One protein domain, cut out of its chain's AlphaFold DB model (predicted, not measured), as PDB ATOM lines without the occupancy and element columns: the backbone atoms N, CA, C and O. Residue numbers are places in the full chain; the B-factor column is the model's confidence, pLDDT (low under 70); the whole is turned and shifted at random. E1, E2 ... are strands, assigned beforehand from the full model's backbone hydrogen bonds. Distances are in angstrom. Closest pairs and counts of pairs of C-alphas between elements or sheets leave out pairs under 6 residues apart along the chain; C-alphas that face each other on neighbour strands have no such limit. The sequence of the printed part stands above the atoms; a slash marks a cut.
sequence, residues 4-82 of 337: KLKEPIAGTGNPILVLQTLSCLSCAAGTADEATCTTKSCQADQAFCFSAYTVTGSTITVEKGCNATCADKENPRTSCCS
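Overview. This is residues 4 to 82 of the 337 residues of an uncharacterized protein of Acipenser ruthenus (UniProt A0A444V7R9). A single, strongly twisted sheet of five antiparallel strands makes the body, and a loose loop at the start of the printed part, residues 4 to 19 with E1, folds back on itself and reaches far beyond one end of it. At the other end the tip of the hairpin E4 and E5 makes the far point of the long axis. The printed part has 79 residues, no named helix and six named strands, E1 to E6, with the sheet order E3, E2, E5, E4, E6; the class is all strand, though under half of the residues are in named elements. It is only just loose, close to extended, with a radius of gyration of the C-alphas of 17.1 A and spans of 62 by 26 by 13 A.

Along the chain. E1 is residues 17 to 19, with C-alpha 17 at (-70.108, -59.747, -69.587). E2, residues 23 to 31, is 19.5 A long and bends by 55 degrees at residue 28. E3 is residues 38 to 41. E4, residues 48 to 56, is 26.0 A long, and E5, residues 59 to 67, 24.5 A. E6, residues 78 to 81, ends with C-alpha 81 at (-64.176, -43.538, -85.970).

Arrangement. E1 pairs with no named strand, but residues 4 to 5 pair antiparallel with its residues 17 to 18. E2 and E3 form a hairpin, with N 26 and O 38 2.8 A apart. E2 is staggered, pairing with E3 over residues 23 to 26 and with E5 over 27 to 31, where N 62 and O 31 are 3.0 A apart. In the hairpin E4 and E5, at 161 degrees, N 52 and O 63 are 2.8 A apart. E6 is an edge strand beside E4, with N 49 and O 81 at 2.8 A.

Size, cuts and confidence. The C-alphas of Gly 11 and Gly 57, the two farthest apart, are 61.9 A apart. Residues 9 to 14 stand free. The printed part has no cut, and no link is long. pLDDT is under 70 in residues 4 to 20, 30 to 32, 58 to 59 and 71 to 77.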
ATOM      1  N   LYS A   4     -68.489 -58.306 -76.051       52.19
ATOM      2  CA  LYS A   4     -67.695 -59.512 -76.294       52.19
ATOM      3  C   LYS A   4     -67.858 -60.429 -75.094       52.19
ATOM      4  O   LYS A   4     -67.515 -60.060 -73.975       52.19
ATOM      5  N   LEU A   5     -68.373 -61.627 -75.342       49.12
ATOM      6  CA  LEU A   5     -68.286 -62.724 -74.388       49.12
ATOM      7  C   LEU A   5     -66.813 -63.125 -74.292       49.12
ATOM      8  O   LEU A   5     -66.214 -63.534 -75.285       49.12
ATOM      9  N   LYS A   6     -66.212 -62.940 -73.116       50.31
ATOM     10  CA  LYS A   6     -64.897 -63.503 -72.812       50.31
ATOM     11  C   LYS A   6     -65.125 -64.934 -72.325       50.31
ATOM     12  O   LYS A   6     -66.080 -65.161 -71.582       50.31
ATOM     13  N   GLU A   7     -64.301 -65.882 -72.771       52.56
ATOM     14  CA  GLU A   7     -64.423 -67.276 -72.330       52.56
ATOM     15  C   GLU A   7     -64.413 -67.347 -70.794       52.56
ATOM     16  O   GLU A   7     -63.655 -66.606 -70.152       52.56
ATOM     17  N   PRO A   8     -65.285 -68.174 -70.189       52.28
ATOM     18  CA  PRO A   8     -65.352 -68.289 -68.744       52.28
ATOM     19  C   PRO A   8     -63.998 -68.748 -68.202       52.28
ATOM     20  O   PRO A   8     -63.382 -69.678 -68.721       52.28
ATOM     21  N   ILE A   9     -63.546 -68.102 -67.128       57.38
ATOM     22  CA  ILE A   9     -62.425 -68.608 -66.336       57.38
ATOM     23  C   ILE A   9     -62.859 -69.984 -65.824       57.38
ATOM     24  O   ILE A   9     -63.933 -70.108 -65.229       57.38
ATOM     25  N   ALA A  10     -62.065 -71.019 -66.106       48.22
ATOM     26  CA  ALA A  10     -62.388 -72.390 -65.735       48.22
ATOM     27  C   ALA A  10     -62.749 -72.464 -64.238       48.22
ATOM     28  O   ALA A  10     -61.905 -72.209 -63.381       48.22
ATOM     29  N   GLY A  11     -64.016 -72.777 -63.939       59.28
ATOM     30  CA  GLY A  11     -64.503 -73.017 -62.576       59.28
ATOM     31  C   GLY A  11     -65.619 -72.105 -62.047       59.28
ATOM     32  O   GLY A  11     -66.153 -72.425 -60.992       59.28
ATOM     33  N   THR A  12     -66.024 -71.021 -62.726       56.69
ATOM     34  CA  THR A  12     -67.043 -70.089 -62.168       56.69
ATOM     35  C   THR A  12     -68.421 -70.101 -62.840       56.69
ATOM     36  O   THR A  12     -69.319 -69.411 -62.365       56.69
ATOM     37  N   GLY A  13     -68.635 -70.893 -63.898       53.34
ATOM     38  CA  GLY A  13     -69.963 -71.235 -64.447       53.34
ATOM     39  C   GLY A  13     -70.805 -70.100 -65.060       53.34
ATOM     40  O   GLY A  13     -71.740 -70.392 -65.798       53.34
ATOM     41  N   ASN A  14     -70.468 -68.831 -64.826       57.28
ATOM     42  CA  ASN A  14     -71.199 -67.678 -65.342       57.28
ATOM     43  C   ASN A  14     -70.334 -66.873 -66.323       57.28
ATOM     44  O   ASN A  14     -69.222 -66.470 -65.966       57.28
ATOM     45  N   PRO A  15     -70.818 -66.597 -67.548       54.41
ATOM     46  CA  PRO A  15     -70.116 -65.721 -68.472       54.41
ATOM     47  C   PRO A  15     -70.045 -64.305 -67.888       54.41
ATOM     48  O   PRO A  15     -71.068 -63.667 -67.639       54.41
ATOM     49  N   ILE A  16     -68.830 -63.799 -67.679       60.44
ATOM     50  CA  ILE A  16     -68.621 -62.403 -67.292       60.44
ATOM     51  C   ILE A  16     -68.822 -61.553 -68.545       60.44
ATOM     52  O   ILE A  16     -68.040 -61.623 -69.497       60.44
ATOM     53  N   LEU A  17     -69.879 -60.742 -68.548       52.62
ATOM     54  CA  LEU A  17     -70.108 -59.747 -69.587       52.62
ATOM     55  C   LEU A  17     -69.076 -58.626 -69.411       52.62
ATOM     56  O   LEU A  17     -69.252 -57.723 -68.596       52.62
ATOM     57  N   VAL A  18     -67.966 -58.696 -70.145       55.91
ATOM     58  CA  VAL A  18     -66.974 -57.619 -70.141       55.91
ATOM     59  C   VAL A  18     -67.461 -56.541 -71.099       55.91
ATOM     60  O   VAL A  18     -67.528 -56.751 -72.314       55.91
ATOM     61  N   LEU A  19     -67.818 -55.382 -70.549       63.81
ATOM     62  CA  LEU A  19     -68.099 -54.200 -71.350       63.81
ATOM     63  C   LEU A  19     -66.800 -53.820 -72.072       63.81
ATOM     64  O   LEU A  19     -65.824 -53.434 -71.431       63.81
ATOM     65  N   GLN A  20     -66.750 -53.999 -73.394       66.19
ATOM     66  CA  GLN A  20     -65.571 -53.622 -74.164       66.19
ATOM     67  C   GLN A  20     -65.523 -52.092 -74.217       66.19
ATOM     68  O   GLN A  20     -66.321 -51.466 -74.915       66.19
ATOM     69  N   THR A  21     -64.626 -51.494 -73.436       79.56
ATOM     70  CA  THR A  21     -64.397 -50.051 -73.433       79.56
ATOM     71  C   THR A  21     -63.546 -49.679 -74.644       79.56
ATOM     72  O   THR A  21     -62.461 -50.224 -74.847       79.56
ATOM     73  N   LEU A  22     -64.059 -48.773 -75.477       89.56
ATOM     74  CA  LEU A  22     -63.296 -48.159 -76.561       89.56
ATOM     75  C   LEU A  22     -62.149 -47.349 -75.945       89.56
ATOM     76  O   LEU A  22     -62.361 -46.642 -74.963       89.56
ATOM     77  N   SER A  23     -60.943 -47.436 -76.493       92.94
ATOM     78  CA  SER A  23     -59.820 -46.576 -76.102       92.94
ATOM     79  C   SER A  23     -59.525 -45.580 -77.214       92.94
ATOM     80  O   SER A  23     -59.421 -45.980 -78.365       92.94
ATOM     81  N   CYS A  24     -59.375 -44.295 -76.901       92.56
ATOM     82  CA  CYS A  24     -59.077 -43.246 -77.879       92.56
ATOM     83  C   CYS A  24     -57.886 -42.406 -77.426       92.56
ATOM     84  O   CYS A  24     -57.651 -42.249 -76.228       92.56
ATOM     85  N   LEU A  25     -57.170 -41.789 -78.365       91.75
ATOM     86  CA  LEU A  25     -56.234 -40.722 -78.022       91.75
ATOM     87  C   LEU A  25     -57.010 -39.489 -77.559       91.75
ATOM     88  O   LEU A  25     -58.009 -39.111 -78.171       91.75
ATOM     89  N   SER A  26     -56.561 -38.882 -76.464       90.56
ATOM     90  CA  SER A  26     -57.188 -37.707 -75.873       90.56
ATOM     91  C   SER A  26     -56.160 -36.646 -75.510       90.56
ATOM     92  O   SER A  26     -55.160 -36.929 -74.850       90.56
ATOM     93  N   CYS A  27     -56.445 -35.418 -75.929       88.94
ATOM     94  CA  CYS A  27     -55.685 -34.206 -75.636       88.94
ATOM     95  C   CYS A  27     -56.645 -33.016 -75.647       88.94
ATOM     96  O   CYS A  27     -57.660 -33.030 -76.348       88.94
ATOM     97  N   ALA A  28     -56.343 -32.010 -74.828       83.50
ATOM     98  CA  ALA A  28     -57.202 -30.845 -74.660       83.50
ATOM     99  C   ALA A  28     -57.240 -29.982 -75.931       83.50
ATOM    100  O   ALA A  28     -56.268 -29.928 -76.690       83.50
ATOM    101  N   ALA A  29     -58.346 -29.267 -76.139       73.62
ATOM    102  CA  ALA A  29     -58.442 -28.265 -77.192       73.62
ATOM    103  C   ALA A  29     -57.313 -27.229 -77.059       73.62
ATOM    104  O   ALA A  29     -56.962 -26.812 -75.955       73.62
ATOM    105  N   GLY A  30     -56.741 -26.810 -78.188       68.69
ATOM    106  CA  GLY A  30     -55.632 -25.850 -78.196       68.69
ATOM    107  C   GLY A  30     -54.240 -26.480 -78.114       68.69
ATOM    108  O   GLY A  30     -53.250 -25.754 -78.175       68.69
ATOM    109  N   THR A  31     -54.140 -27.808 -78.034       65.69
ATOM    110  CA  THR A  31     -52.847 -28.498 -78.069       65.69
ATOM    111  C   THR A  31     -52.240 -28.386 -79.473       65.69
ATOM    112  O   THR A  31     -52.857 -28.794 -80.457       65.69
ATOM    113  N   ALA A  32     -51.041 -27.804 -79.571       61.25
ATOM    114  CA  ALA A  32     -50.297 -27.677 -80.831       61.25
ATOM    115  C   ALA A  32     -49.513 -28.954 -81.189       61.25
ATOM    116  O   ALA A  32     -49.147 -29.148 -82.346       61.25
ATOM    117  N   ASP A  33     -49.268 -29.815 -80.199       70.25
ATOM    118  CA  ASP A  33     -48.481 -31.037 -80.338       70.25
ATOM    119  C   ASP A  33     -49.290 -32.286 -79.962       70.25
ATOM    120  O   ASP A  33     -49.569 -32.554 -78.788       70.25
ATOM    121  N   GLU A  34     -49.639 -33.079 -80.978       70.88
ATOM    122  CA  GLU A  34     -50.330 -34.354 -80.790       70.88
ATOM    123  C   GLU A  34     -49.496 -35.383 -80.007       70.88
ATOM    124  O   GLU A  34     -50.064 -36.342 -79.482       70.88
ATOM    125  N   ALA A  35     -48.176 -35.193 -79.875       70.88
ATOM    126  CA  ALA A  35     -47.322 -36.079 -79.085       70.88
ATOM    127  C   ALA A  35     -47.682 -36.081 -77.589       70.88
ATOM    128  O   ALA A  35     -47.350 -37.024 -76.874       70.88
ATOM    129  N   THR A  36     -48.394 -35.057 -77.112       79.38
ATOM    130  CA  THR A  36     -48.890 -34.995 -75.728       79.38
ATOM    131  C   THR A  36     -50.224 -35.716 -75.518       79.38
ATOM    132  O   THR A  36     -50.683 -35.843 -74.381       79.38
ATOM    133  N   CYS A  37     -50.871 -36.198 -76.585       85.19
ATOM    134  CA  CYS A  37     -52.120 -36.936 -76.466       85.19
ATOM    135  C   CYS A  37     -51.854 -38.302 -75.816       85.19
ATOM    136  O   CYS A  37     -50.965 -39.050 -76.215       85.19
ATOM    137  N   THR A  38     -52.674 -38.660 -74.835       90.00
ATOM    138  CA  THR A  38     -52.585 -39.951 -74.136       90.00
ATOM    139  C   THR A  38     -53.781 -40.820 -74.488       90.00
ATOM    140  O   THR A  38     -54.886 -40.300 -74.655       90.00
ATOM    141  N   THR A  39     -53.602 -42.138 -74.553       92.06
ATOM    142  CA  THR A  39     -54.733 -43.065 -74.673       92.06
ATOM    143  C   THR A  39     -55.602 -43.001 -73.414       92.06
ATOM    144  O   THR A  39     -55.110 -43.169 -72.301       92.06
ATOM    145  N   LYS A  40     -56.906 -42.777 -73.592       93.19
ATOM    146  CA  LYS A  40     -57.926 -42.821 -72.541       93.19
ATOM    147  C   LYS A  40     -59.022 -43.808 -72.915       93.19
ATOM    148  O   LYS A  40     -59.471 -43.840 -74.059       93.19
ATOM    149  N   SER A  41     -59.475 -44.587 -71.938       93.50
ATOM    150  CA  SER A  41     -60.683 -45.399 -72.080       93.50
ATOM    151  C   SER A  41     -61.920 -44.500 -72.072       93.50
ATOM    152  O   SER A  41     -62.060 -43.633 -71.211       93.50
ATOM    153  N   CYS A  42     -62.806 -44.712 -73.035       91.75
ATOM    154  CA  CYS A  42     -64.058 -43.993 -73.184       91.75
ATOM    155  C   CYS A  42     -65.108 -44.472 -72.186       91.75
ATOM    156  O   CYS A  42     -65.114 -45.637 -71.771       91.75
ATOM    157  N   GLN A  43     -66.025 -43.570 -71.829       91.94
ATOM    158  CA  GLN A  43     -67.205 -43.932 -71.049       91.94
ATOM    159  C   GLN A  43     -68.149 -44.829 -71.868       91.94
ATOM    160  O   GLN A  43     -68.076 -44.887 -73.094       91.94
ATOM    161  N   ALA A  44     -69.027 -45.566 -71.186       84.94
ATOM    162  CA  ALA A  44     -69.900 -46.568 -71.808       84.94
ATOM    163  C   ALA A  44     -70.864 -45.991 -72.866       84.94
ATOM    164  O   ALA A  44     -71.285 -46.704 -73.778       84.94
ATOM    165  N   ASP A  45     -71.211 -44.712 -72.742       87.38
ATOM    166  CA  ASP A  45     -72.048 -43.943 -73.661       87.38
ATOM    167  C   ASP A  45     -71.255 -43.295 -74.812       87.38
ATOM    168  O   ASP A  45     -71.850 -42.787 -75.759       87.38
ATOM    169  N   GLN A  46     -69.920 -43.365 -74.785       91.25
ATOM    170  CA  GLN A  46     -69.026 -42.798 -75.792       91.25
ATOM    171  C   GLN A  46     -68.556 -43.863 -76.790       91.25
ATOM    172  O   GLN A  46     -67.580 -44.578 -76.569       91.25
ATOM    173  N   ALA A  47     -69.264 -43.970 -77.915       89.25
ATOM    174  CA  ALA A  47     -69.045 -45.022 -78.909       89.25
ATOM    175  C   ALA A  47     -68.021 -44.679 -80.011       89.25
ATOM    176  O   ALA A  47     -67.758 -45.525 -80.871       89.25
ATOM    177  N   PHE A  48     -67.460 -43.464 -80.016       91.44
ATOM    178  CA  PHE A  48     -66.571 -42.990 -81.079       91.44
ATOM    179  C   PHE A  48     -65.328 -42.296 -80.526       91.44
ATOM    180  O   PHE A  48     -65.401 -41.548 -79.554       91.44
ATOM    181  N   CYS A  49     -64.202 -42.476 -81.209       92.00
ATOM    182  CA  CYS A  49     -63.070 -41.569 -81.111       92.00
ATOM    183  C   CYS A  49     -63.282 -40.415 -82.086       92.00
ATOM    184  O   CYS A  49     -63.677 -40.662 -83.225       92.00
ATOM    185  N   PHE A  50     -62.989 -39.184 -81.676       91.06
ATOM    186  CA  PHE A  50     -63.014 -38.023 -82.562       91.06
ATOM    187  C   PHE A  50     -61.653 -37.325 -82.631       91.06
ATOM    188  O   PHE A  50     -60.847 -37.413 -81.697       91.06
ATOM    189  N   SER A  51     -61.440 -36.622 -83.740       86.44
ATOM    190  CA  SER A  51     -60.378 -35.639 -83.948       86.44
ATOM    191  C   SER A  51     -60.998 -34.381 -84.544       86.44
ATOM    192  O   SER A  51     -61.714 -34.465 -85.540       86.44
ATOM    193  N   ALA A  52     -60.717 -33.222 -83.962       83.38
ATOM    194  CA  ALA A  52     -61.124 -31.929 -84.492       83.38
ATOM    195  C   ALA A  52     -59.902 -31.027 -84.671       83.38
ATOM    196  O   ALA A  52     -59.062 -30.921 -83.777       83.38
ATOM    197  N   TYR A  53     -59.821 -30.364 -85.825       79.00
ATOM    198  CA  TYR A  53     -58.731 -29.445 -86.147       79.00
ATOM    199  C   TYR A  53     -59.246 -28.011 -86.219       79.00
ATOM    200  O   TYR A  53     -60.147 -27.700 -87.005       79.00
ATOM    201  N   THR A  54     -58.621 -27.117 -85.455       76.62
ATOM    202  CA  THR A  54     -58.862 -25.672 -85.545       76.62
ATOM    203  C   THR A  54     -57.632 -25.001 -86.137       76.62
ATOM    204  O   THR A  54     -56.507 -25.287 -85.740       76.62
ATOM    205  N   VAL A  55     -57.831 -24.112 -87.111       74.12
ATOM    206  CA  VAL A  55     -56.736 -23.348 -87.725       74.12
ATOM    207  C   VAL A  55     -56.960 -21.877 -87.433       74.12
ATOM    208  O   VAL A  55     -57.977 -21.323 -87.843       74.12
ATOM    209  N   THR A  56     -56.010 -21.264 -86.732       75.94
ATOM    210  CA  THR A  56     -56.019 -19.835 -86.402       75.94
ATOM    211  C   THR A  56     -54.720 -19.221 -86.913       75.94
ATOM    212  O   THR A  56     -53.650 -19.454 -86.352       75.94
ATOM    213  N   GLY A  57     -54.794 -18.475 -88.020       80.69
ATOM    214  CA  GLY A  57     -53.601 -17.990 -88.720       80.69
ATOM    215  C   GLY A  57     -52.736 -19.148 -89.234       80.69
ATOM    216  O   GLY A  57     -53.227 -20.013 -89.957       80.69
ATOM    217  N   SER A  58     -51.457 -19.171 -88.851       66.56
ATOM    218  CA  SER A  58     -50.499 -20.243 -89.175       66.56
ATOM    219  C   SER A  58     -50.490 -21.403 -88.173       66.56
ATOM    220  O   SER A  58     -49.735 -22.357 -88.358       66.56
ATOM    221  N   THR A  59     -51.290 -21.327 -87.109       65.00
ATOM    222  CA  THR A  59     -51.305 -22.323 -86.033       65.00
ATOM    223  C   THR A  59     -52.444 -23.314 -86.246       65.00
ATOM    224  O   THR A  59     -53.597 -22.915 -86.432       65.00
ATOM    225  N   ILE A  60     -52.124 -24.608 -86.189       70.75
ATOM    226  CA  ILE A  60     -53.099 -25.702 -86.150       70.75
ATOM    227  C   ILE A  60     -53.148 -26.220 -84.718       70.75
ATOM    228  O   ILE A  60     -52.112 -26.558 -84.152       70.75
ATOM    229  N   THR A  61     -54.341 -26.290 -84.139       79.25
ATOM    230  CA  THR A  61     -54.572 -26.951 -82.856       79.25
ATOM    231  C   THR A  61     -55.459 -28.164 -83.058       79.25
ATOM    232  O   THR A  61     -56.350 -28.166 -83.917       79.25
ATOM    233  N   VAL A  62     -55.193 -29.207 -82.278       79.50
ATOM    234  CA  VAL A  62     -55.925 -30.468 -82.355       79.50
ATOM    235  C   VAL A  62     -56.622 -30.734 -81.034       79.50
ATOM    236  O   VAL A  62     -56.047 -30.558 -79.962       79.50
ATOM    237  N   GLU A  63     -57.870 -31.168 -81.124       87.81
ATOM    238  CA  GLU A  63     -58.625 -31.734 -80.017       87.81
ATOM    239  C   GLU A  63     -58.953 -33.187 -80.352       87.81
ATOM    240  O   GLU A  63     -59.459 -33.484 -81.439       87.81
ATOM    241  N   LYS A  64     -58.662 -34.098 -79.424       90.00
ATOM    242  CA  LYS A  64     -58.990 -35.519 -79.569       90.00
ATOM    243  C   LYS A  64     -59.657 -36.034 -78.312       90.00
ATOM    244  O   LYS A  64     -59.323 -35.624 -77.196       90.00
ATOM    245  N   GLY A  65     -60.548 -36.998 -78.475       92.88
ATOM    246  CA  GLY A  65     -61.147 -37.669 -77.337       92.88
ATOM    247  C   GLY A  65     -62.209 -38.677 -77.723       92.88
ATOM    248  O   GLY A  65     -62.307 -39.115 -78.868       92.88
ATOM    249  N   CYS A  66     -63.002 -39.035 -76.724       93.50
ATOM    250  CA  CYS A  66     -64.153 -39.910 -76.846       93.50
ATOM    251  C   CYS A  66     -65.422 -39.067 -77.023       93.50
ATOM    252  O   CYS A  66     -65.563 -38.027 -76.379       93.50
ATOM    253  N   ASN A  67     -66.348 -39.506 -77.872       92.31
ATOM    254  CA  ASN A  67     -67.627 -38.837 -78.084       92.31
ATOM    255  C   ASN A  67     -68.779 -39.851 -78.178       92.31
ATOM    256  O   ASN A  67     -68.605 -40.973 -78.661       92.31
ATOM    257  N   ALA A  68     -69.960 -39.446 -77.708       89.31
ATOM    258  CA  ALA A  68     -71.184 -40.248 -77.739       89.31
ATOM    259  C   ALA A  68     -71.755 -40.369 -79.151       89.31
ATOM    260  O   ALA A  68     -72.188 -41.441 -79.573       89.31
ATOM    261  N   THR A  69     -71.696 -39.279 -79.911       86.12
ATOM    262  CA  THR A  69     -72.199 -39.216 -81.279       86.12
ATOM    263  C   THR A  69     -71.085 -38.797 -82.223       86.12
ATOM    264  O   THR A  69     -70.301 -37.897 -81.931       86.12
ATOM    265  N   CYS A  70     -71.033 -39.425 -83.397       78.62
ATOM    266  CA  CYS A  70     -70.342 -38.831 -84.533       78.62
ATOM    267  C   CYS A  70     -71.318 -37.864 -85.200       78.62
ATOM    268  O   CYS A  70     -71.884 -38.147 -86.249       78.62
ATOM    269  N   ALA A  71     -71.635 -36.779 -84.492       60.59
ATOM    270  CA  ALA A  71     -72.340 -35.684 -85.120       60.59
ATOM    271  C   ALA A  71     -71.332 -34.992 -86.032       60.59
ATOM    272  O   ALA A  71     -70.287 -34.538 -85.553       60.59
ATOM    273  N   ASP A  72     -71.663 -34.903 -87.319       53.44
ATOM    274  CA  ASP A  72     -71.124 -33.883 -88.205       53.44
ATOM    275  C   ASP A  72     -71.461 -32.533 -87.558       53.44
ATOM    276  O   ASP A  72     -72.486 -31.916 -87.838       53.44
ATOM    277  N   LYS A  73     -70.639 -32.081 -86.602       52.00
ATOM    278  CA  LYS A  73     -70.618 -30.666 -86.250       52.00
ATOM    279  C   LYS A  73     -70.434 -29.964 -87.591       52.00
ATOM    280  O   LYS A  73     -69.596 -30.403 -88.371       52.00
ATOM    281  N   GLU A  74     -71.162 -28.882 -87.845       52.22
ATOM    282  CA  GLU A  74     -71.123 -28.068 -89.080       52.22
ATOM    283  C   GLU A  74     -69.709 -27.573 -89.488       52.22
ATOM    284  O   GLU A  74     -69.534 -26.827 -90.447       52.22
ATOM    285  N   ASN A  75     -68.674 -27.991 -88.760       56.78
ATOM    286  CA  ASN A  75     -67.272 -27.843 -89.058       56.78
ATOM    287  C   ASN A  75     -66.735 -29.053 -89.868       56.78
ATOM    288  O   ASN A  75     -66.523 -30.125 -89.288       56.78
ATOM    289  N   PRO A  76     -66.380 -28.878 -91.160       54.22
ATOM    290  CA  PRO A  76     -65.862 -29.931 -92.051       54.22
ATOM    291  C   PRO A  76     -64.484 -30.499 -91.648       54.22
ATOM    292  O   PRO A  76     -63.854 -31.225 -92.413       54.22
ATOM    293  N   ARG A  77     -63.973 -30.143 -90.465       68.19
ATOM    294  CA  ARG A  77     -62.656 -30.527 -89.935       68.19
ATOM    295  C   ARG A  77     -62.743 -31.446 -88.717       68.19
ATOM    296  O   ARG A  77     -61.767 -31.566 -87.978       68.19
ATOM    297  N   THR A  78     -63.899 -32.071 -88.508       76.31
ATOM    298  CA  THR A  78     -64.105 -33.099 -87.482       76.31
ATOM    299  C   THR A  78     -64.163 -34.465 -88.157       76.31
ATOM    300  O   THR A  78     -64.892 -34.633 -89.129       76.31
ATOM    301  N   SER A  79     -63.410 -35.441 -87.659       83.56
ATOM    302  CA  SER A  79     -63.536 -36.843 -88.065       83.56
ATOM    303  C   SER A  79     -63.823 -37.714 -86.850       83.56
ATOM    304  O   SER A  79     -63.333 -37.438 -85.753       83.56
ATOM    305  N   CYS A  80     -64.610 -38.776 -87.031       88.06
ATOM    306  CA  CYS A  80     -64.789 -39.789 -86.000       88.06
ATOM    307  C   CYS A  80     -64.731 -41.212 -86.548       88.06
ATOM    308  O   CYS A  80     -64.921 -41.475 -87.734       88.06
ATOM    309  N   CYS A  81     -64.412 -42.139 -85.654       86.00
ATOM    310  CA  CYS A  81     -64.176 -43.538 -85.970       86.00
ATOM    311  C   CYS A  81     -64.467 -44.411 -84.734       86.00
ATOM    312  O   CYS A  81     -64.535 -43.914 -83.614       86.00
ATOM    313  N   SER A  82     -64.693 -45.711 -84.930       88.69
ATOM    314  CA  SER A  82     -65.249 -46.617 -83.902       88.69
ATOM    315  C   SER A  82     -64.324 -47.777 -83.506       88.69
ATOM    316  O   SER A  82     -64.782 -48.790 -82.974       88.69
TER     317      SER A  82